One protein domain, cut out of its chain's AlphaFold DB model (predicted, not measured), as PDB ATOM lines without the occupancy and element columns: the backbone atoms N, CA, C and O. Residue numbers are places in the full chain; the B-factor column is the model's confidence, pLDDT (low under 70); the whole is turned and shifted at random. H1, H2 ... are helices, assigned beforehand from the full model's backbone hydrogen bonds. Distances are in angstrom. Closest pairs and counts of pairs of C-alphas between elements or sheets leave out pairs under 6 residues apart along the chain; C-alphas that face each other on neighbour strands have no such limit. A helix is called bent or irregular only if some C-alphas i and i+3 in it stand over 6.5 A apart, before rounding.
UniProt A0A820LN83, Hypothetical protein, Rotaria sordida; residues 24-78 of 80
ATOM      1  N   PRO A  24     -28.590 -36.677   2.766       93.94
ATOM      2  CA  PRO A  24     -29.540 -37.789   2.640       93.94
ATOM      3  C   PRO A  24     -30.856 -37.552   3.398       93.94
ATOM      4  O   PRO A  24     -31.860 -38.211   3.132       93.94
ATOM      5  N   LYS A  25     -30.856 -36.638   4.375       95.88
ATOM      6  CA  LYS A  25     -32.028 -36.246   5.158       95.88
ATOM      7  C   LYS A  25     -31.825 -34.851   5.742       95.88
ATOM      8  O   LYS A  25     -30.741 -34.538   6.227       95.88
ATOM      9  N   VAL A  26     -32.890 -34.056   5.763       95.19
ATOM     10  CA  VAL A  26     -32.942 -32.750   6.433       95.19
ATOM     11  C   VAL A  26     -34.204 -32.689   7.283       95.19
ATOM     12  O   VAL A  26     -35.269 -33.113   6.841       95.19
ATOM     13  N   ASP A  27     -34.084 -32.165   8.500       95.94
ATOM     14  CA  ASP A  27     -35.217 -31.855   9.367       95.94
ATOM     15  C   ASP A  27     -35.223 -30.357   9.672       95.94
ATOM     16  O   ASP A  27     -34.323 -29.854  10.339       95.94
ATOM     17  N   LEU A  28     -36.230 -29.650   9.160       95.38
ATOM     18  CA  LEU A  28     -36.383 -28.207   9.348       95.38
ATOM     19  C   LEU A  28     -37.267 -27.857  10.554       95.38
ATOM     20  O   LEU A  28     -37.387 -26.686  10.895       95.38
ATOM     21  N   ARG A  29     -37.886 -28.848  11.216       93.75
ATOM     22  CA  ARG A  29     -38.815 -28.627  12.340       93.75
ATOM     23  C   ARG A  29     -38.239 -27.810  13.504       93.75
ATOM     24  O   ARG A  29     -39.019 -27.056  14.081       93.75
ATOM     25  N   PRO A  30     -36.937 -27.884  13.856       92.44
ATOM     26  CA  PRO A  30     -36.369 -27.016  14.895       92.44
ATOM     27  C   PRO A  30     -36.585 -25.518  14.625       92.44
ATOM     28  O   PRO A  30     -36.801 -24.733  15.552       92.44
ATOM     29  N   ASP A  31     -36.634 -25.145  13.346       91.69
ATOM     30  CA  ASP A  31     -36.808 -23.776  12.863       91.69
ATOM     31  C   ASP A  31     -38.260 -23.468  12.466       91.69
ATOM     32  O   ASP A  31     -38.539 -22.397  11.938       91.69
ATOM     33  N   MET A  32     -39.209 -24.371  12.713       92.88
ATOM     34  CA  MET A  32     -40.623 -24.113  12.429       92.88
ATOM     35  C   MET A  32     -41.304 -23.428  13.615       92.88
ATOM     36  O   MET A  32     -40.898 -23.593  14.773       92.88
ATOM     37  N   THR A  33     -42.323 -22.628  13.321       92.12
ATOM     38  CA  THR A  33     -43.287 -22.123  14.302       92.12
ATOM     39  C   THR A  33     -44.304 -23.217  14.665       92.12
ATOM     40  O   THR A  33     -44.329 -24.276  14.025       92.12
ATOM     41  N   PRO A  34     -45.091 -23.042  15.745       93.00
ATOM     42  CA  PRO A  34     -46.171 -23.965  16.078       93.00
ATOM     43  C   PRO A  34     -47.128 -24.203  14.902       93.00
ATOM     44  O   PRO A  34     -47.331 -23.335  14.061       93.00
ATOM     45  N   VAL A  35     -47.724 -25.395  14.846       93.06
ATOM     46  CA  VAL A  35     -48.710 -25.727  13.809       93.06
ATOM     47  C   VAL A  35     -49.986 -24.925  14.036       93.06
ATOM     48  O   VAL A  35     -50.516 -24.897  15.146       93.06
ATOM     49  N   GLU A  36     -50.488 -24.328  12.963       91.56
ATOM     50  CA  GLU A  36     -51.655 -23.456  12.985       91.56
ATOM     51  C   GLU A  36     -52.980 -24.186  12.718       91.56
ATOM     52  O   GLU A  36     -53.031 -25.142  11.943       91.56
ATOM     53  N   ASP A  37     -54.070 -23.688  13.315       91.38
ATOM     54  CA  ASP A  37     -55.438 -24.148  13.045       91.38
ATOM     55  C   ASP A  37     -56.112 -23.262  11.979       91.38
ATOM     56  O   ASP A  37     -56.409 -22.087  12.201       91.38
ATOM     57  N   GLU A  38     -56.373 -23.840  10.805       87.75
ATOM     58  CA  GLU A  38     -57.084 -23.202   9.685       87.75
ATOM     59  C   GLU A  38     -58.565 -22.909   9.995       87.75
ATOM     60  O   GLU A  38     -59.221 -22.119   9.307       87.75
ATOM     61  N   SER A  39     -59.113 -23.527  11.041       89.31
ATOM     62  CA  SER A  39     -60.537 -23.522  11.344       89.31
ATOM     63  C   SER A  39     -61.354 -24.059  10.154       89.31
ATOM     64  O   SER A  39     -61.020 -25.080   9.558       89.31
ATOM     65  N   ARG A  40     -62.477 -23.413   9.809       91.94
ATOM     66  CA  ARG A  40     -63.386 -23.836   8.722       91.94
ATOM     67  C   ARG A  40     -63.421 -22.848   7.555       91.94
ATOM     68  O   ARG A  40     -64.408 -22.786   6.824       91.94
ATOM     69  N   ILE A  41     -62.373 -22.043   7.406       87.81
ATOM     70  CA  ILE A  41     -62.235 -21.073   6.320       87.81
ATOM     71  C   ILE A  41     -61.154 -21.591   5.375       87.81
ATOM     72  O   ILE A  41     -60.044 -21.838   5.821       87.81
ATOM     73  N   GLY A  42     -61.473 -21.795   4.092       91.31
ATOM     74  CA  GLY A  42     -60.535 -22.346   3.101       91.31
ATOM     75  C   GLY A  42     -59.342 -21.419   2.854       91.31
ATOM     76  O   GLY A  42     -59.331 -20.661   1.887       91.31
ATOM     77  N   SER A  43     -58.364 -21.455   3.754       94.94
ATOM     78  CA  SER A  43     -57.254 -20.512   3.889       94.94
ATOM     79  C   SER A  43     -55.891 -21.204   3.847       94.94
ATOM     80  O   SER A  43     -54.873 -20.563   4.096       94.94
ATOM     81  N   CYS A  44     -55.839 -22.474   3.435       94.69
ATOM     82  CA  CYS A  44     -54.623 -23.286   3.347       94.69
ATOM     83  C   CYS A  44     -53.449 -22.605   2.628       94.69
ATOM     84  O   CYS A  44     -52.305 -22.712   3.073       94.69
ATOM     85  N   SER A  45     -53.705 -21.838   1.563       95.38
ATOM     86  CA  SER A  45     -52.664 -21.068   0.867       95.38
ATOM     87  C   SER A  45     -52.104 -19.936   1.734       95.38
ATOM     88  O   SER A  45     -50.906 -19.668   1.694       95.38
ATOM     89  N   ALA A  46     -52.951 -19.292   2.541       96.31
ATOM     90  CA  ALA A  46     -52.529 -18.269   3.492       96.31
ATOM     91  C   ALA A  46     -51.759 -18.876   4.674       96.31
ATOM     92  O   ALA A  46     -50.734 -18.318   5.056       96.31
ATOM     93  N   ASN A  47     -52.191 -20.031   5.192       95.88
ATOM     94  CA  ASN A  47     -51.468 -20.777   6.232       95.88
ATOM     95  C   ASN A  47     -50.082 -21.217   5.742       95.88
ATOM     96  O   ASN A  47     -49.083 -21.000   6.421       95.88
ATOM     97  N   SER A  48     -50.010 -21.752   4.519       95.38
ATOM     98  CA  SER A  48     -48.747 -22.154   3.888       95.38
ATOM     99  C   SER A  48     -47.790 -20.972   3.723       95.38
ATOM    100  O   SER A  48     -46.605 -21.089   4.030       95.38
ATOM    101  N   LEU A  49     -48.292 -19.821   3.259       96.62
ATOM    102  CA  LEU A  49     -47.463 -18.632   3.064       96.62
ATOM    103  C   LEU A  49     -47.004 -18.014   4.390       96.62
ATOM    104  O   LEU A  49     -45.844 -17.619   4.489       96.62
ATOM    105  N   ALA A  50     -47.883 -17.952   5.395       96.00
ATOM    106  CA  ALA A  50     -47.522 -17.502   6.737       96.00
ATOM    107  C   ALA A  50     -46.391 -18.370   7.301       96.00
ATOM    108  O   ALA A  50     -45.305 -17.852   7.536       96.00
ATOM    109  N   GLY A  51     -46.581 -19.692   7.372       95.62
ATOM    110  CA  GLY A  51     -45.573 -20.604   7.919       95.62
ATOM    111  C   GLY A  51     -44.233 -20.560   7.173       95.62
ATOM    112  O   GLY A  51     -43.174 -20.575   7.798       95.62
ATOM    113  N   ALA A  52     -44.247 -20.426   5.841       95.62
ATOM    114  CA  ALA A  52     -43.019 -20.259   5.065       95.62
ATOM    115  C   ALA A  52     -42.265 -18.970   5.437       95.62
ATOM    116  O   ALA A  52     -41.040 -18.983   5.565       95.62
ATOM    117  N   TYR A  53     -42.985 -17.862   5.621       95.25
ATOM    118  CA  TYR A  53     -42.380 -16.579   5.975       95.25
ATOM    119  C   TYR A  53     -41.877 -16.564   7.422       95.25
ATOM    120  O   TYR A  53     -40.777 -16.087   7.691       95.25
ATOM    121  N   GLU A  54     -42.641 -17.142   8.340       95.75
ATOM    122  CA  GLU A  54     -42.266 -17.294   9.745       95.75
ATOM    123  C   GLU A  54     -41.014 -18.153   9.920       95.75
ATOM    124  O   GLU A  54     -40.114 -17.763  10.661       95.75
ATOM    125  N   TYR A  55     -40.902 -19.264   9.185       95.50
ATOM    126  CA  TYR A  55     -39.682 -20.076   9.141       95.50
ATOM    127  C   TYR A  55     -38.464 -19.241   8.728       95.50
ATOM    128  O   TYR A  55     -37.422 -19.288   9.384       95.50
ATOM    129  N   LEU A  56     -38.583 -18.446   7.659       94.31
ATOM    130  CA  LEU A  56     -37.487 -17.593   7.193       94.31
ATOM    131  C   LEU A  56     -37.118 -16.531   8.235       94.31
ATOM    132  O   LEU A  56     -35.936 -16.324   8.504       94.31
ATOM    133  N   LEU A  57     -38.113 -15.890   8.852       93.06
ATOM    134  CA  LEU A  57     -37.893 -14.900   9.904       93.06
ATOM    135  C   LEU A  57     -37.209 -15.514  11.124       93.06
ATOM    136  O   LEU A  57     -36.225 -14.958  11.607       93.06
ATOM    137  N   LYS A  58     -37.669 -16.681  11.581       93.31
ATOM    138  CA  LYS A  58     -37.057 -17.400  12.698       93.31
ATOM    139  C   LYS A  58     -35.619 -17.799  12.375       93.31
ATOM    140  O   LYS A  58     -34.741 -17.634  13.215       93.31
ATOM    141  N   LYS A  59     -35.354 -18.242  11.144       92.00
ATOM    142  CA  LYS A  59     -34.012 -18.632  10.697       92.00
ATOM    143  C   LYS A  59     -33.022 -17.466  10.645       92.00
ATOM    144  O   LYS A  59     -31.847 -17.664  10.935       92.00
ATOM    145  N   VAL A  60     -33.471 -16.270  10.261       91.81
ATOM    146  CA  VAL A  60     -32.596 -15.087  10.139       91.81
ATOM    147  C   VAL A  60     -32.480 -14.325  11.461       91.81
ATOM    148  O   VAL A  60     -31.386 -13.906  11.831       91.81
ATOM    149  N   ASN A  61     -33.588 -14.162  12.187       87.75
ATOM    150  CA  ASN A  61     -33.678 -13.257  13.337       87.75
ATOM    151  C   ASN A  61     -33.761 -13.985  14.689       87.75
ATOM    152  O   ASN A  61     -33.726 -13.332  15.730       87.75
ATOM    153  N   GLY A  62     -33.931 -15.310  14.700       86.12
ATOM    154  CA  GLY A  62     -34.099 -16.109  15.919       86.12
ATOM    155  C   GLY A  62     -35.429 -15.897  16.653       86.12
ATOM    156  O   GLY A  62     -35.657 -16.521  17.688       86.12
ATOM    157  N   SER A  63     -36.309 -15.026  16.150       83.19
ATOM    158  CA  SER A  63     -37.579 -14.678  16.785       83.19
ATOM    159  C   SER A  63     -38.771 -15.347  16.105       83.19
ATOM    160  O   SER A  63     -38.870 -15.401  14.880       83.19
ATOM    161  N   ASN A  64     -39.711 -15.825  16.925       86.75
ATOM    162  CA  ASN A  64     -41.016 -16.270  16.452       86.75
ATOM    163  C   ASN A  64     -41.897 -15.033  16.257       86.75
ATOM    164  O   ASN A  64     -42.189 -14.321  17.218       86.75
ATOM    165  N   ILE A  65     -42.305 -14.783  15.020       89.50
ATOM    166  CA  ILE A  65     -43.253 -13.728  14.661       89.50
ATOM    167  C   ILE A  65     -44.512 -14.436  14.174       89.50
ATOM    168  O   ILE A  65     -44.397 -15.323  13.342       89.50
ATOM    169  N   ASP A  66     -45.682 -14.062  14.690       92.88
ATOM    170  CA  ASP A  66     -46.971 -14.579  14.212       92.88
ATOM    171  C   ASP A  66     -47.466 -13.700  13.060       92.88
ATOM    172  O   ASP A  66     -47.728 -12.500  13.224       92.88
ATOM    173  N   MET A  67     -47.531 -14.278  11.863       93.62
ATOM    174  CA  MET A  67     -47.971 -13.586  10.661       93.62
ATOM    175  C   MET A  67     -49.493 -13.655  10.534       93.62
ATOM    176  O   MET A  67     -50.122 -14.710  10.626       93.62
ATOM    177  N   SER A  68     -50.120 -12.521  10.208       95.12
ATOM    178  CA  SER A  68     -51.574 -12.481  10.037       95.12
ATOM    179  C   SER A  68     -52.027 -13.251   8.789       95.12
ATOM    180  O   SER A  68     -52.091 -12.725   7.675       95.12
ATOM    181  N   ARG A  69     -52.434 -14.506   8.991       95.25
ATOM    182  CA  ARG A  69     -53.042 -15.366   7.960       95.25
ATOM    183  C   ARG A  69     -54.293 -14.747   7.356       95.25
ATOM    184  O   ARG A  69     -54.497 -14.837   6.149       95.25
ATOM    185  N   LEU A  70     -55.105 -14.059   8.160       94.44
ATOM    186  CA  LEU A  70     -56.303 -13.371   7.670       94.44
ATOM    187  C   LEU A  70     -55.967 -12.168   6.790       94.44
ATOM    188  O   LEU A  70     -56.665 -11.939   5.804       94.44
ATOM    189  N   PHE A  71     -54.888 -11.441   7.086       96.25
ATOM    190  CA  PHE A  71     -54.400 -10.390   6.197       96.25
ATOM    191  C   PHE A  71     -53.974 -10.970   4.842       96.25
ATOM    192  O   PHE A  71     -54.384 -10.459   3.797       96.25
ATOM    193  N   ILE A  72     -53.211 -12.068   4.847       96.12
ATOM    194  CA  ILE A  72     -52.798 -12.767   3.622       96.12
ATOM    195  C   ILE A  72     -54.026 -13.273   2.851       96.12
ATOM    196  O   ILE A  72     -54.165 -13.017   1.657       96.12
ATOM    197  N   TYR A  73     -54.954 -13.938   3.537       95.62
ATOM    198  CA  TYR A  73     -56.176 -14.495   2.958       95.62
ATOM    199  C   TYR A  73     -57.117 -13.425   2.386       95.62
ATOM    200  O   TYR A  73     -57.753 -13.631   1.350       95.62
ATOM    201  N   TYR A  74     -57.224 -12.269   3.043       95.56
ATOM    202  CA  TYR A  74     -58.006 -11.138   2.551       95.56
ATOM    203  C   TYR A  74     -57.413 -10.590   1.249       95.56
ATOM    204  O   TYR A  74     -58.104 -10.538   0.231       95.56
ATOM    205  N   ASN A  75     -56.121 -10.254   1.260       95.88
ATOM    206  CA  ASN A  75     -55.452  -9.670   0.099       95.88
ATOM    207  C   ASN A  75     -55.330 -10.664  -1.066       95.88
ATOM    208  O   ASN A  75     -55.450 -10.264  -2.219       95.88
ATOM    209  N   GLY A  76     -55.178 -11.961  -0.787       93.25
ATOM    210  CA  GLY A  76     -55.145 -13.007  -1.813       93.25
ATOM    211  C   GLY A  76     -56.449 -13.149  -2.611       93.25
ATOM    212  O   GLY A  76     -56.426 -13.673  -3.722       93.25
ATOM    213  N   ARG A  77     -57.579 -12.660  -2.081       93.75
ATOM    214  CA  ARG A  77     -58.888 -12.648  -2.761       93.75
ATOM    215  C   ARG A  77     -59.237 -11.300  -3.393       93.75
ATOM    216  O   ARG A  77     -60.295 -11.191  -4.017       93.75
ATOM    217  N   ALA A  78     -58.403 -10.274  -3.219       91.44
ATOM    218  CA  ALA A  78     -58.650  -8.970  -3.815       91.44
ATOM    219  C   ALA A  78     -58.731  -9.105  -5.345       91.44
ATOM    220  O   ALA A  78     -57.865  -9.713  -5.980       91.44
TER     221      ALA A  78
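This is residues 24 to 78 of the 80 residues of the protein "Hypothetical protein" of Rotaria sordida (UniProt A0A820LN83). One long helix, H1, runs through the middle, with a short helix, H2, packed steeply across its side near its first end. The unnamed stretch of residues 24 to 43 begins as a tail, residues 24 to 28, that leads away beyond the last end of H1; from there the stretch runs alongside H1 in the direction opposite to it and turns back into its start, while the link of residues 62 to 68 folds back along H1 to reach H2. The printed part has 55 residues with two named helices, H1 then H2, and no named strand; the class is all helix, though under half of the residues, 26 of 55, are in named elements. The whole is elongated, spanning 38 by 24 by 17 A, and only just loose, close to compact, with a radius of gyration of the C-alphas of 12.4 A.

H1, residues 44 to 61, is the longest helix. H2, residues 69 to 76, touches it, with 10 pairs of C-alphas within 8 A. The closest C-alphas of the two are those of Ala 46 and Tyr 73, 5.3 A apart. H1 touches H2 with residues 45 to 50 alone. Their lines stand at a steep tilt of 63 degrees, and they run opposite ways. Their centres are 13.7 A apart. In H1 and H2 every O i to N i+4 pair is within hydrogen-bond range.

H1 has 18 residues and measures 25.3 A from C-alpha 44 at (-54.623, -23.286, 3.347) to C-alpha 61 at (-33.678, -13.257, 13.337). H2 has 8 residues, from Arg 69 to Gly 76, and measures 10.3 A; C-alpha 76 is at (-55.145, -13.007, -1.813). Neither helix is bent.

The two C-alphas farthest apart are those of Pro 24 and Ala 78, 41.5 A. Residues 24 to 43 hold no named element, and their C-alphas lie 7 to 26 A from the mean of all C-alphas. The link from H1 to H2, 7 residues, is short. The printed part has no cut. The mean pLDDT of the printed part is 93.2, and no printed residue is under 70.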